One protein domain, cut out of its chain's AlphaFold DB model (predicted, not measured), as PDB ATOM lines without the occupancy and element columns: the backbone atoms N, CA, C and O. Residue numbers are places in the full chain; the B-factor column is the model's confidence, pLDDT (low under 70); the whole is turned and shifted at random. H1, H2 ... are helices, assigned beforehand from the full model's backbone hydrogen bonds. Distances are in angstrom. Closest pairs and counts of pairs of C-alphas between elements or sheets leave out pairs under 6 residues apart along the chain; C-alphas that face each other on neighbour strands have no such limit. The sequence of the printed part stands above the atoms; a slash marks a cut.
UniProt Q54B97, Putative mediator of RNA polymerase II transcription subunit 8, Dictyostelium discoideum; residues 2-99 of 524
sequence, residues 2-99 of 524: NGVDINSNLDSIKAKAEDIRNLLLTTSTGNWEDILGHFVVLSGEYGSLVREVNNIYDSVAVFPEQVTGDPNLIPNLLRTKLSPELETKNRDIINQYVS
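This is residues 2 to 99 of the 524 residues of the protein "Putative mediator of RNA polymerase II transcription subunit 8" of Dictyostelium discoideum (UniProt Q54B97). Picture a long helical hairpin, H2 and H1 side by side, from which a long loop swings away to a small helix, H3, and on to a last helix, H4, that sticks out by itself. The hairpin is the one place where helices pack together; H4 is an arm, with residues 83 to 89 and 91 to 99 standing free. The printed part has 98 residues with four named helices, in the order H1, H2, H3, H4, and no named strand; its class is all helix. The whole is loose, with a radius of gyration of the C-alphas of 17.9 A, and it spans 48 by 42 by 37 A.

Start with H2, the longest helix, residues 32 to 54: find C-alpha 32 at (-34.759, 54.895, -10.099), and from there the helix runs 32.5 A to C-alpha 54 at (-5.766, 45.699, -21.434). Look next at H1, residues 6 to 25, which is 28.4 A from first to last C-alpha and begins at C-alpha 6, at (0.246, 36.955, -16.189). H3 is short, residues 73 to 77. H4 is residues 84 to 99, 22.1 A long, and ends at C-alpha 99, at (-21.337, 59.198, -44.748).

Compare H2 with H1: they touch, with 16 pairs of C-alphas within 8 A, and the closest C-alphas are those of Lys 16 and Leu 49, 5.9 A apart. Their lines stand at a shallow tilt of 15 degrees, and they run opposite ways. Together they form a helical hairpin, and their centres are 12.9 A apart. Moving outward, you reach H3, which is apart from both H1 and H2. H4 is apart from H1, H2 and H3. In the backbones of H1, H2, H3 and H4, every O i to N i+4 pair is within hydrogen-bond range.

Look at Gly 69 and Ser 99 for the two C-alphas farthest apart, 48.1 A. The printed part runs from residue 2 to residue 99 without a cut. The link from H2 to H3, residues 55 to 72, is long, with 18 residues whose C-alphas lie 12 to 26 A from the mean of the C-alphas. The links from H1 to H2 and from H3 to H4 are short, each with 6 residues. Residues 67 to 73, of which 73 belongs to H3, stand free. In the B-factor column the mean pLDDT of the printed part is 85.9, and residues 2 to 4 and 67 to 68 of this predicted model are under 70.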
ATOM      1  N   ASN A   2       9.017  44.595 -18.935       52.54
ATOM      2  CA  ASN A   2       8.631  44.565 -17.523       52.54
ATOM      3  C   ASN A   2       7.900  43.245 -17.250       52.54
ATOM      4  O   ASN A   2       7.138  42.789 -18.099       52.54
ATOM      5  N   GLY A   3       8.160  42.629 -16.097       56.39
ATOM      6  CA  GLY A   3       7.527  41.370 -15.713       56.39
ATOM      7  C   GLY A   3       6.062  41.581 -15.352       56.39
ATOM      8  O   GLY A   3       5.751  41.799 -14.186       56.39
ATOM      9  N   VAL A   4       5.181  41.531 -16.350       64.47
ATOM     10  CA  VAL A   4       3.741  41.374 -16.130       64.47
ATOM     11  C   VAL A   4       3.531  39.969 -15.571       64.47
ATOM     12  O   VAL A   4       3.806  38.985 -16.260       64.47
ATOM     13  N   ASP A   5       3.084  39.864 -14.322       80.87
ATOM     14  CA  ASP A   5       2.697  38.579 -13.743       80.87
ATOM     15  C   ASP A   5       1.345  38.170 -14.337       80.87
ATOM     16  O   ASP A   5       0.278  38.558 -13.862       80.87
ATOM     17  N   ILE A   6       1.413  37.413 -15.433       81.12
ATOM     18  CA  ILE A   6       0.246  36.955 -16.189       81.12
ATOM     19  C   ILE A   6      -0.719  36.171 -15.289       81.12
ATOM     20  O   ILE A   6      -1.927  36.308 -15.454       81.12
ATOM     21  N   ASN A   7      -0.222  35.406 -14.312       84.29
ATOM     22  CA  ASN A   7      -1.076  34.622 -13.419       84.29
ATOM     23  C   ASN A   7      -1.813  35.534 -12.433       84.29
ATOM     24  O   ASN A   7      -3.035  35.468 -12.342       84.29
ATOM     25  N   SER A   8      -1.089  36.445 -11.771       86.46
ATOM     26  CA  SER A   8      -1.675  37.450 -10.872       86.46
ATOM     27  C   SER A   8      -2.726  38.314 -11.585       86.46
ATOM     28  O   SER A   8      -3.821  38.537 -11.068       86.46
ATOM     29  N   ASN A   9      -2.444  38.735 -12.823       85.99
ATOM     30  CA  ASN A   9      -3.385  39.516 -13.621       85.99
ATOM     31  C   ASN A   9      -4.605  38.689 -14.068       85.99
ATOM     32  O   ASN A   9      -5.719  39.209 -14.044       85.99
ATOM     33  N   LEU A  10      -4.439  37.413 -14.438       88.16
ATOM     34  CA  LEU A  10      -5.563  36.524 -14.762       88.16
ATOM     35  C   LEU A  10      -6.456  36.256 -13.541       88.16
ATOM     36  O   LEU A  10      -7.679  36.266 -13.681       88.16
ATOM     37  N   ASP A  11      -5.880  36.089 -12.348       89.91
ATOM     38  CA  ASP A  11      -6.648  35.974 -11.104       89.91
ATOM     39  C   ASP A  11      -7.345  37.300 -10.729       89.91
ATOM     40  O   ASP A  11      -8.504  37.268 -10.313       89.91
ATOM     41  N   SER A  12      -6.726  38.469 -10.963       89.27
ATOM     42  CA  SER A  12      -7.381  39.787 -10.815       89.27
ATOM     43  C   SER A  12      -8.580  39.943 -11.763       89.27
ATOM     44  O   SER A  12      -9.677  40.312 -11.339       89.27
ATOM     45  N   ILE A  13      -8.409  39.592 -13.043       90.15
ATOM     46  CA  ILE A  13      -9.474  39.603 -14.063       90.15
ATOM     47  C   ILE A  13     -10.614  38.662 -13.668       90.15
ATOM     48  O   ILE A  13     -11.784  39.037 -13.765       90.15
ATOM     49  N   LYS A  14     -10.289  37.456 -13.193       92.17
ATOM     50  CA  LYS A  14     -11.265  36.467 -12.726       92.17
ATOM     51  C   LYS A  14     -12.046  36.974 -11.513       92.17
ATOM     52  O   LYS A  14     -13.271  36.900 -11.535       92.17
ATOM     53  N   ALA A  15     -11.366  37.523 -10.505       90.37
ATOM     54  CA  ALA A  15     -12.006  38.106  -9.327       90.37
ATOM     55  C   ALA A  15     -12.969  39.235  -9.724       90.37
ATOM     56  O   ALA A  15     -14.140  39.191  -9.369       90.37
ATOM     57  N   LYS A  16     -12.534  40.169 -10.579       90.05
ATOM     58  CA  LYS A  16     -13.379  41.272 -11.072       90.05
ATOM     59  C   LYS A  16     -14.573  40.803 -11.900       90.05
ATOM     60  O   LYS A  16     -15.653  41.382 -11.803       90.05
ATOM     61  N   ALA A  17     -14.411  39.755 -12.705       91.78
ATOM     62  CA  ALA A  17     -15.523  39.143 -13.427       91.78
ATOM     63  C   ALA A  17     -16.529  38.465 -12.474       91.78
ATOM     64  O   ALA A  17     -17.733  38.485 -12.736       91.78
ATOM     65  N   GLU A  18     -16.059  37.901 -11.358       91.45
ATOM     66  CA  GLU A  18     -16.900  37.336 -10.302       91.45
ATOM     67  C   GLU A  18     -17.595  38.430  -9.470       91.45
ATOM     68  O   GLU A  18     -18.796  38.328  -9.238       91.45
ATOM     69  N   ASP A  19     -16.918  39.534  -9.142       89.03
ATOM     70  CA  ASP A  19     -17.512  40.714  -8.491       89.03
ATOM     71  C   ASP A  19     -18.619  41.344  -9.353       89.03
ATOM     72  O   ASP A  19     -19.728  41.580  -8.870       89.03
ATOM     73  N   ILE A  20     -18.377  41.530 -10.656       90.74
ATOM     74  CA  ILE A  20     -19.392  41.991 -11.621       90.74
ATOM     75  C   ILE A  20     -20.573  41.016 -11.687       90.74
ATOM     76  O   ILE A  20     -21.726  41.445 -11.720       90.74
ATOM     77  N   ARG A  21     -20.320  39.701 -11.674       90.49
ATOM     78  CA  ARG A  21     -21.380  38.685 -11.639       90.49
ATOM     79  C   ARG A  21     -22.192  38.757 -10.345       90.49
ATOM     80  O   ARG A  21     -23.412  38.639 -10.402       90.49
ATOM     81  N   ASN A  22     -21.542  38.969  -9.204       90.02
ATOM     82  CA  ASN A  22     -22.196  39.104  -7.905       90.02
ATOM     83  C   ASN A  22     -23.046  40.382  -7.842       90.02
ATOM     84  O   ASN A  22     -24.193  40.323  -7.405       90.02
ATOM     85  N   LEU A  23     -22.550  41.504  -8.377       87.55
ATOM     86  CA  LEU A  23     -23.321  42.740  -8.552       87.55
ATOM     87  C   LEU A  23     -24.529  42.541  -9.480       87.55
ATOM     88  O   LEU A  23     -25.618  43.004  -9.165       87.55
ATOM     89  N   LEU A  24     -24.394  41.808 -10.587       86.65
ATOM     90  CA  LEU A  24     -25.531  41.480 -11.462       86.65
ATOM     91  C   LEU A  24     -26.573  40.556 -10.801       86.65
ATOM     92  O   LEU A  24     -27.695  40.461 -11.295       86.65
ATOM     93  N   LEU A  25     -26.226  39.891  -9.694       87.32
ATOM     94  CA  LEU A  25     -27.139  39.081  -8.884       87.32
ATOM     95  C   LEU A  25     -27.770  39.857  -7.713       87.32
ATOM     96  O   LEU A  25     -28.759  39.383  -7.153       87.32
ATOM     97  N   THR A  26     -27.266  41.042  -7.344       84.48
ATOM     98  CA  THR A  26     -27.958  41.899  -6.369       84.48
ATOM     99  C   THR A  26     -29.161  42.558  -7.032       84.48
ATOM    100  O   THR A  26     -29.010  43.364  -7.950       84.48
ATOM    101  N   THR A  27     -30.365  42.257  -6.550       73.69
ATOM    102  CA  THR A  27     -31.587  42.927  -6.998       73.69
ATOM    103  C   THR A  27     -31.600  44.376  -6.523       73.69
ATOM    104  O   THR A  27     -31.818  44.627  -5.336       73.69
ATOM    105  N   SER A  28     -31.425  45.321  -7.447       73.19
ATOM    106  CA  SER A  28     -31.834  46.704  -7.204       73.19
ATOM    107  C   SER A  28     -33.342  46.750  -6.928       73.19
ATOM    108  O   SER A  28     -34.132  45.981  -7.486       73.19
ATOM    109  N   THR A  29     -33.738  47.635  -6.022       73.93
ATOM    110  CA  THR A  29     -35.133  47.999  -5.787       73.93
ATOM    111  C   THR A  29     -35.750  48.596  -7.055       73.93
ATOM    112  O   THR A  29     -35.057  49.127  -7.916       73.93
ATOM    113  N   GLY A  30     -37.081  48.582  -7.171       79.76
ATOM    114  CA  GLY A  30     -37.782  49.211  -8.301       79.76
ATOM    115  C   GLY A  30     -37.710  50.747  -8.340       79.76
ATOM    116  O   GLY A  30     -38.550  51.363  -8.991       79.76
ATOM    117  N   ASN A  31     -36.776  51.367  -7.613       88.87
ATOM    118  CA  ASN A  31     -36.630  52.810  -7.498       88.87
ATOM    119  C   ASN A  31     -35.460  53.330  -8.350       88.87
ATOM    120  O   ASN A  31     -34.388  52.731  -8.400       88.87
ATOM    121  N   TRP A  32     -35.656  54.460  -9.026       90.15
ATOM    122  CA  TRP A  32     -34.759  54.895 -10.099       90.15
ATOM    123  C   TRP A  32     -33.390  55.390  -9.599       90.15
ATOM    124  O   TRP A  32     -32.395  55.143 -10.280       90.15
ATOM    125  N   GLU A  33     -33.294  56.016  -8.418       89.78
ATOM    126  CA  GLU A  33     -31.997  56.407  -7.839       89.78
ATOM    127  C   GLU A  33     -31.127  55.186  -7.508       89.78
ATOM    128  O   GLU A  33     -29.908  55.233  -7.668       89.78
ATOM    129  N   ASP A  34     -31.747  54.084  -7.082       87.66
ATOM    130  CA  ASP A  34     -31.063  52.836  -6.733       87.66
ATOM    131  C   ASP A  34     -30.612  52.077  -7.991       87.66
ATOM    132  O   ASP A  34     -29.462  51.652  -8.073       87.66
ATOM    133  N   ILE A  35     -31.456  52.034  -9.030       87.75
ATOM    134  CA  ILE A  35     -31.091  51.494 -10.352       87.75
ATOM    135  C   ILE A  35     -29.913  52.282 -10.955       87.75
ATOM    136  O   ILE A  35     -28.993  51.688 -11.522       87.75
ATOM    137  N   LEU A  36     -29.893  53.614 -10.808       89.53
ATOM    138  CA  LEU A  36     -28.752  54.434 -11.227       89.53
ATOM    139  C   LEU A  36     -27.511  54.205 -10.357       89.53
ATOM    140  O   LEU A  36     -26.412  54.131 -10.901       89.53
ATOM    141  N   GLY A  37     -27.660  54.062  -9.039       89.08
ATOM    142  CA  GLY A  37     -26.555  53.719  -8.139       89.08
ATOM    143  C   GLY A  37     -25.913  52.380  -8.508       89.08
ATOM    144  O   GLY A  37     -24.694  52.293  -8.662       89.08
ATOM    145  N   HIS A  38     -26.739  51.362  -8.749       89.34
ATOM    146  CA  HIS A  38     -26.325  50.034  -9.202       89.34
ATOM    147  C   HIS A  38     -25.622  50.085 -10.564       89.34
ATOM    148  O   HIS A  38     -24.535  49.527 -10.712       89.34
ATOM    149  N   PHE A  39     -26.163  50.840 -11.527       89.85
ATOM    150  CA  PHE A  39     -25.521  51.077 -12.824       89.85
ATOM    151  C   PHE A  39     -24.163  51.786 -12.698       89.85
ATOM    152  O   PHE A  39     -23.204  51.395 -13.366       89.85
ATOM    153  N   VAL A  40     -24.043  52.800 -11.832       91.50
ATOM    154  CA  VAL A  40     -22.774  53.509 -11.591       91.50
ATOM    155  C   VAL A  40     -21.720  52.552 -11.033       91.50
ATOM    156  O   VAL A  40     -20.622  52.496 -11.587       91.50
ATOM    157  N   VAL A  41     -22.054  51.747 -10.017       90.99
ATOM    158  CA  VAL A  41     -21.140  50.734  -9.451       90.99
ATOM    159  C   VAL A  41     -20.728  49.709 -10.515       90.99
ATOM    160  O   VAL A  41     -19.535  49.496 -10.735       90.99
ATOM    161  N   LEU A  42     -21.693  49.147 -11.249       92.14
ATOM    162  CA  LEU A  42     -21.446  48.186 -12.329       92.14
ATOM    163  C   LEU A  42     -20.537  48.765 -13.430       92.14
ATOM    164  O   LEU A  42     -19.652  48.073 -13.930       92.14
ATOM    165  N   SER A  43     -20.714  50.042 -13.785       91.17
ATOM    166  CA  SER A  43     -19.871  50.733 -14.771       91.17
ATOM    167  C   SER A  43     -18.439  50.972 -14.273       91.17
ATOM    168  O   SER A  43     -17.495  50.891 -15.064       91.17
ATOM    169  N   GLY A  44     -18.262  51.208 -12.968       90.87
ATOM    170  CA  GLY A  44     -16.960  51.364 -12.320       90.87
ATOM    171  C   GLY A  44     -16.160  50.062 -12.284       90.87
ATOM    172  O   GLY A  44     -14.975  50.056 -12.636       90.87
ATOM    173  N   GLU A  45     -16.811  48.946 -11.949       89.98
ATOM    174  CA  GLU A  45     -16.165  47.630 -11.987       89.98
ATOM    175  C   GLU A  45     -15.909  47.156 -13.417       89.98
ATOM    176  O   GLU A  45     -14.806  46.699 -13.713       89.98
ATOM    177  N   TYR A  46     -16.842  47.364 -14.354       92.26
ATOM    178  CA  TYR A  46     -16.601  47.069 -15.771       92.26
ATOM    179  C   TYR A  46     -15.413  47.869 -16.331       92.26
ATOM    180  O   TYR A  46     -14.529  47.306 -16.978       92.26
ATOM    181  N   GLY A  47     -15.323  49.167 -16.022       91.61
ATOM    182  CA  GLY A  47     -14.172  49.998 -16.387       91.61
ATOM    183  C   GLY A  47     -12.858  49.549 -15.733       91.61
ATOM    184  O   GLY A  47     -11.787  49.750 -16.307       91.61
ATOM    185  N   SER A  48     -12.922  48.907 -14.566       90.28
ATOM    186  CA  SER A  48     -11.760  48.330 -13.881       90.28
ATOM    187  C   SER A  48     -11.342  46.980 -14.474       90.28
ATOM    188  O   SER A  48     -10.150  46.757 -14.670       90.28
ATOM    189  N   LEU A  49     -12.296  46.126 -14.855       92.50
ATOM    190  CA  LEU A  49     -12.049  44.890 -15.604       92.50
ATOM    191  C   LEU A  49     -11.379  45.181 -16.957       92.50
ATOM    192  O   LEU A  49     -10.388  44.541 -17.297       92.50
ATOM    193  N   VAL A  50     -11.868  46.176 -17.706       92.35
ATOM    194  CA  VAL A  50     -11.290  46.567 -19.008       92.35
ATOM    195  C   VAL A  50      -9.830  47.015 -18.875       92.35
ATOM    196  O   VAL A  50      -9.015  46.669 -19.727       92.35
ATOM    197  N   ARG A  51      -9.461  47.731 -17.802       89.77
ATOM    198  CA  ARG A  51      -8.056  48.103 -17.542       89.77
ATOM    199  C   ARG A  51      -7.170  46.873 -17.342       89.77
ATOM    200  O   ARG A  51      -6.113  46.796 -17.954       89.77
ATOM    201  N   GLU A  52      -7.614  45.909 -16.539       87.38
ATOM    202  CA  GLU A  52      -6.828  44.703 -16.246       87.38
ATOM    203  C   GLU A  52      -6.703  43.773 -17.458       87.38
ATOM    204  O   GLU A  52      -5.624  43.241 -17.713       87.38
ATOM    205  N   VAL A  53      -7.757  43.642 -18.271       89.46
ATOM    206  CA  VAL A  53      -7.680  42.929 -19.557       89.46
ATOM    207  C   VAL A  53      -6.676  43.613 -20.490       89.46
ATOM    208  O   VAL A  53      -5.800  42.943 -21.034       89.46
ATOM    209  N   ASN A  54      -6.724  44.944 -20.618       89.15
ATOM    210  CA  ASN A  54      -5.766  45.699 -21.434       89.15
ATOM    211  C   ASN A  54      -4.314  45.560 -20.933       89.15
ATOM    212  O   ASN A  54      -3.397  45.582 -21.749       89.15
ATOM    213  N   ASN A  55      -4.090  45.356 -19.627       85.46
ATOM    214  CA  ASN A  55      -2.756  45.121 -19.058       85.46
ATOM    215  C   ASN A  55      -2.111  43.794 -19.518       85.46
ATOM    216  O   ASN A  55      -0.897  43.644 -19.372       85.46
ATOM    217  N   ILE A  56      -2.883  42.836 -20.054       86.64
ATOM    218  CA  ILE A  56      -2.367  41.541 -20.551       86.64
ATOM    219  C   ILE A  56      -2.675  41.243 -22.023       86.64
ATOM    220  O   ILE A  56      -2.096  40.304 -22.567       86.64
ATOM    221  N   TYR A  57      -3.569  42.002 -22.665       83.69
ATOM    222  CA  TYR A  57      -4.158  41.670 -23.969       83.69
ATOM    223  C   TYR A  57      -3.114  41.370 -25.059       83.69
ATOM    224  O   TYR A  57      -3.177  40.323 -25.698       83.69
ATOM    225  N   ASP A  58      -2.097  42.224 -25.203       81.93
ATOM    226  CA  ASP A  58      -1.025  42.048 -26.201       81.93
ATOM    227  C   ASP A  58       0.019  40.974 -25.817       81.93
ATOM    228  O   ASP A  58       0.937  40.692 -26.586       81.93
ATOM    229  N   SER A  59      -0.078  40.391 -24.616       83.02
ATOM    230  CA  SER A  59       0.918  39.471 -24.035       83.02
ATOM    231  C   SER A  59       0.434  38.025 -23.872       83.02
ATOM    232  O   SER A  59       1.238  37.163 -23.520       83.02
ATOM    233  N   VAL A  60      -0.854  37.736 -24.101       83.26
ATOM    234  CA  VAL A  60      -1.460  36.423 -23.815       83.26
ATOM    235  C   VAL A  60      -2.200  35.874 -25.034       83.26
ATOM    236  O   VAL A  60      -3.157  36.467 -25.520       83.26
ATOM    237  N   ALA A  61      -1.799  34.682 -25.483       84.16
ATOM    238  CA  ALA A  61      -2.522  33.900 -26.484       84.16
ATOM    239  C   ALA A  61      -3.168  32.673 -25.823       84.16
ATOM    240  O   ALA A  61      -2.489  31.904 -25.144       84.16
ATOM    241  N   VAL A  62      -4.472  32.476 -26.035       83.86
ATOM    242  CA  VAL A  62      -5.236  31.362 -25.449       83.86
ATOM    243  C   VAL A  62      -5.416  30.248 -26.478       83.86
ATOM    244  O   VAL A  62      -5.927  30.479 -27.573       83.86
ATOM    245  N   PHE A  63      -5.029  29.028 -26.112       84.40
ATOM    246  CA  PHE A  63      -5.185  27.818 -26.919       84.40
ATOM    247  C   PHE A  63      -5.609  26.637 -26.026       84.40
ATOM    248  O   PHE A  63      -5.259  26.610 -24.846       84.40
ATOM    249  N   PRO A  64      -6.377  25.660 -26.546       83.30
ATOM    250  CA  PRO A  64      -6.774  24.490 -25.773       83.30
ATOM    251  C   PRO A  64      -5.604  23.505 -25.639       83.30
ATOM    252  O   PRO A  64      -5.066  23.044 -26.643       83.30
ATOM    253  N   GLU A  65      -5.243  23.135 -24.408       81.11
ATOM    254  CA  GLU A  65      -4.272  22.054 -24.156       81.11
ATOM    255  C   GLU A  65      -4.851  20.682 -24.545       81.11
ATOM    256  O   GLU A  65      -4.160  19.832 -25.103       81.11
ATOM    257  N   GLN A  66      -6.145  20.474 -24.279       76.17
ATOM    258  CA  GLN A  66      -6.869  19.245 -24.598       76.17
ATOM    259  C   GLN A  66      -8.212  19.587 -25.244       76.17
ATOM    260  O   GLN A  66      -8.953  20.444 -24.759       76.17
ATOM    261  N   VAL A  67      -8.546  18.899 -26.337       69.26
ATOM    262  CA  VAL A  67      -9.869  19.001 -26.965       69.26
ATOM    263  C   VAL A  67     -10.834  18.114 -26.180       69.26
ATOM    264  O   VAL A  67     -10.723  16.890 -26.201       69.26
ATOM    265  N   THR A  68     -11.769  18.732 -25.462       66.75
ATOM    266  CA  THR A  68     -12.829  18.024 -24.731       66.75
ATOM    267  C   THR A  68     -13.777  17.286 -25.680       66.75
ATOM    268  O   THR A  68     -13.960  17.698 -26.822       66.75
ATOM    269  N   GLY A  69     -14.437  16.231 -25.190       73.90
ATOM    270  CA  GLY A  69     -15.294  15.360 -26.008       73.90
ATOM    271  C   GLY A  69     -16.547  16.003 -26.627       73.90
ATOM    272  O   GLY A  69     -17.144  15.392 -27.508       73.90
ATOM    273  N   ASP A  70     -16.942  17.211 -26.209       81.33
ATOM    274  CA  ASP A  70     -17.930  18.022 -26.934       81.33
ATOM    275  C   ASP A  70     -17.215  18.907 -27.976       81.33
ATOM    276  O   ASP A  70     -16.508  19.848 -27.588       81.33
ATOM    277  N   PRO A  71     -17.408  18.662 -29.289       81.71
ATOM    278  CA  PRO A  71     -16.757  19.432 -30.346       81.71
ATOM    279  C   PRO A  71     -17.221  20.896 -30.416       81.71
ATOM    280  O   PRO A  71     -16.561  21.705 -31.066       81.71
ATOM    281  N   ASN A  72     -18.328  21.262 -29.761       84.50
ATOM    282  CA  ASN A  72     -18.873  22.621 -29.768       84.50
ATOM    283  C   ASN A  72     -18.393  23.464 -28.581       84.50
ATOM    284  O   ASN A  72     -18.443  24.692 -28.657       84.50
ATOM    285  N   LEU A  73     -17.924  22.843 -27.493       85.02
ATOM    286  CA  LEU A  73     -17.572  23.559 -26.266       85.02
ATOM    287  C   LEU A  73     -16.376  24.498 -26.475       85.02
ATOM    288  O   LEU A  73     -16.470  25.691 -26.187       85.02
ATOM    289  N   ILE A  74     -15.275  23.986 -27.035       84.13
ATOM    290  CA  ILE A  74     -14.048  24.769 -27.243       84.13
ATOM    291  C   ILE A  74     -14.246  25.910 -28.266       84.13
ATOM    292  O   ILE A  74     -13.880  27.042 -27.942       84.13
ATOM    293  N   PRO A  75     -14.871  25.707 -29.451       85.33
ATOM    294  CA  PRO A  75     -15.128  26.801 -30.394       85.33
ATOM    295  C   PRO A  75     -16.079  27.884 -29.870       85.33
ATOM    296  O   PRO A  75     -15.946  29.041 -30.266       85.33
ATOM    297  N   ASN A  76     -17.029  27.538 -28.992       86.08
ATOM    298  CA  ASN A  76     -17.917  28.522 -28.368       86.08
ATOM    299  C   ASN A  76     -17.229  29.287 -27.228       86.08
ATOM    300  O   ASN A  76     -17.426  30.494 -27.118       86.08
ATOM    301  N   LEU A  77     -16.401  28.620 -26.415       85.85
ATOM    302  CA  LEU A  77     -15.647  29.261 -25.332       85.85
ATOM    303  C   LEU A  77     -14.563  30.214 -25.863       85.85
ATOM    304  O   LEU A  77     -14.366  31.290 -25.309       85.85
ATOM    305  N   LEU A  78     -13.895  29.848 -26.961       87.75
ATOM    306  CA  LEU A  78     -12.872  30.666 -27.627       87.75
ATOM    307  C   LEU A  78     -13.450  31.551 -28.754       87.75
ATOM    308  O   LEU A  78     -12.728  31.984 -29.655       87.75
ATOM    309  N   ARG A  79     -14.762  31.824 -28.736       88.27
ATOM    310  CA  ARG A  79     -15.439  32.625 -29.765       88.27
ATOM    311  C   ARG A  79     -15.047  34.103 -29.669       88.27
ATOM    312  O   ARG A  79     -15.589  34.853 -28.865       88.27
ATOM    313  N   THR A  80     -14.219  34.559 -30.604       88.99
ATOM    314  CA  THR A  80     -13.870  35.983 -30.782       88.99
ATOM    315  C   THR A  80     -14.889  36.786 -31.604       88.99
ATOM    316  O   THR A  80     -14.828  38.013 -31.641       88.99
ATOM    317  N   LYS A  81     -15.848  36.130 -32.278       88.47
ATOM    318  CA  LYS A  81     -16.904  36.819 -33.043       88.47
ATOM    319  C   LYS A  81     -17.918  37.502 -32.122       88.47
ATOM    320  O   LYS A  81     -18.565  36.818 -31.325       88.47
ATOM    321  N   LEU A  82     -18.127  38.803 -32.344       86.17
ATOM    322  CA  LEU A  82     -19.150  39.649 -31.711       86.17
ATOM    323  C   LEU A  82     -20.566  39.029 -31.733       86.17
ATOM    324  O   LEU A  82     -20.857  38.085 -32.478       86.17
ATOM    325  N   SER A  83     -21.473  39.586 -30.923       90.19
ATOM    326  CA  SER A  83     -22.909  39.328 -31.070       90.19
ATOM    327  C   SER A  83     -23.458  40.022 -32.333       90.19
ATOM    328  O   SER A  83     -22.933  41.070 -32.722       90.19
ATOM    329  N   PRO A  84     -24.520  39.495 -32.978       91.45
ATOM    330  CA  PRO A  84     -25.085  40.095 -34.196       91.45
ATOM    331  C   PRO A  84     -25.566  41.543 -34.012       91.45
ATOM    332  O   PRO A  84     -25.482  42.354 -34.934       91.45
ATOM    333  N   GLU A  85     -26.027  41.879 -32.806       90.92
ATOM    334  CA  GLU A  85     -26.437  43.226 -32.400       90.92
ATOM    335  C   GLU A  85     -25.252  44.200 -32.388       90.92
ATOM    336  O   GLU A  85     -25.324  45.274 -32.987       90.92
ATOM    337  N   LEU A  86     -24.132  43.810 -31.766       89.83
ATOM    338  CA  LEU A  86     -22.911  44.619 -31.730       89.83
ATOM    339  C   LEU A  86     -22.246  44.710 -33.107       89.83
ATOM    340  O   LEU A  86     -21.753  45.773 -33.470       89.83
ATOM    341  N   GLU A  87     -22.269  43.636 -33.899       91.66
ATOM    342  CA  GLU A  87     -21.769  43.637 -35.279       91.66
ATOM    343  C   GLU A  87     -22.569  44.601 -36.170       91.66
ATOM    344  O   GLU A  87     -21.993  45.350 -36.961       91.66
ATOM    345  N   THR A  88     -23.894  44.637 -36.004       92.88
ATOM    346  CA  THR A  88     -24.780  45.552 -36.739       92.88
ATOM    347  C   THR A  88     -24.592  46.993 -36.276       92.88
ATOM    348  O   THR A  88     -24.299  47.849 -37.104       92.88
ATOM    349  N   LYS A  89     -24.578  47.248 -34.962       92.28
ATOM    350  CA  LYS A  89     -24.262  48.571 -34.401       92.28
ATOM    351  C   LYS A  89     -22.884  49.084 -34.844       92.28
ATOM    352  O   LYS A  89     -22.728  50.274 -35.101       92.28
ATOM    353  N   ASN A  90     -21.889  48.202 -34.968       90.57
ATOM    354  CA  ASN A  90     -20.568  48.549 -35.489       90.57
ATOM    355  C   ASN A  90     -20.625  48.932 -36.979       90.57
ATOM    356  O   ASN A  90     -20.081  49.969 -37.355       90.57
ATOM    357  N   ARG A  91     -21.344  48.165 -37.817       92.29
ATOM    358  CA  ARG A  91     -21.627  48.559 -39.212       92.29
ATOM    359  C   ARG A  91     -22.310  49.923 -39.287       92.29
ATOM    360  O   ARG A  91     -21.884  50.753 -40.079       92.29
ATOM    361  N   ASP A  92     -23.311  50.187 -38.452       92.09
ATOM    362  CA  ASP A  92     -24.050  51.453 -38.463       92.09
ATOM    363  C   ASP A  92     -23.170  52.647 -38.067       92.09
ATOM    364  O   ASP A  92     -23.256  53.710 -38.683       92.09
ATOM    365  N   ILE A  93     -22.280  52.476 -37.084       90.15
ATOM    366  CA  ILE A  93     -21.295  53.494 -36.690       90.15
ATOM    367  C   ILE A  93     -20.289  53.745 -37.822       90.15
ATOM    368  O   ILE A  93     -20.019  54.902 -38.146       90.15
ATOM    369  N   ILE A  94     -19.783  52.690 -38.471       89.24
ATOM    370  CA  ILE A  94     -18.887  52.802 -39.633       89.24
ATOM    371  C   ILE A  94     -19.601  53.513 -40.793       89.24
ATOM    372  O   ILE A  94     -19.055  54.461 -41.351       89.24
ATOM    373  N   ASN A  95     -20.843  53.143 -41.105       88.92
ATOM    374  CA  ASN A  95     -21.651  53.764 -42.158       88.92
ATOM    375  C   ASN A  95     -21.938  55.249 -41.871       88.92
ATOM    376  O   ASN A  95     -21.880  56.078 -42.781       88.92
ATOM    377  N   GLN A  96     -22.204  55.618 -40.614       87.58
ATOM    378  CA  GLN A  96     -22.343  57.020 -40.200       87.58
ATOM    379  C   GLN A  96     -21.024  57.797 -40.284       87.58
ATOM    380  O   GLN A  96     -21.027  58.967 -40.658       87.58
ATOM    381  N   TYR A  97     -19.900  57.176 -39.928       83.50
ATOM    382  CA  TYR A  97     -18.581  57.797 -40.034       83.50
ATOM    383  C   TYR A  97     -18.179  58.008 -41.497       83.50
ATOM    384  O   TYR A  97     -17.688  59.081 -41.843       83.50
ATOM    385  N   VAL A  98     -18.426  57.020 -42.363       84.67
ATOM    386  CA  VAL A  98     -18.209  57.133 -43.810       84.67
ATOM    387  C   VAL A  98     -19.107  58.228 -44.375       84.67
ATOM    388  O   VAL A  98     -18.576  59.193 -44.903       84.67
ATOM    389  N   SER A  99     -20.428  58.190 -44.171       81.20
ATOM    390  CA  SER A  99     -21.337  59.198 -44.748       81.20
ATOM    391  C   SER A  99     -21.046  60.641 -44.311       81.20
ATOM    392  O   SER A  99     -21.232  61.559 -45.106       81.20
TER     393      SER A  99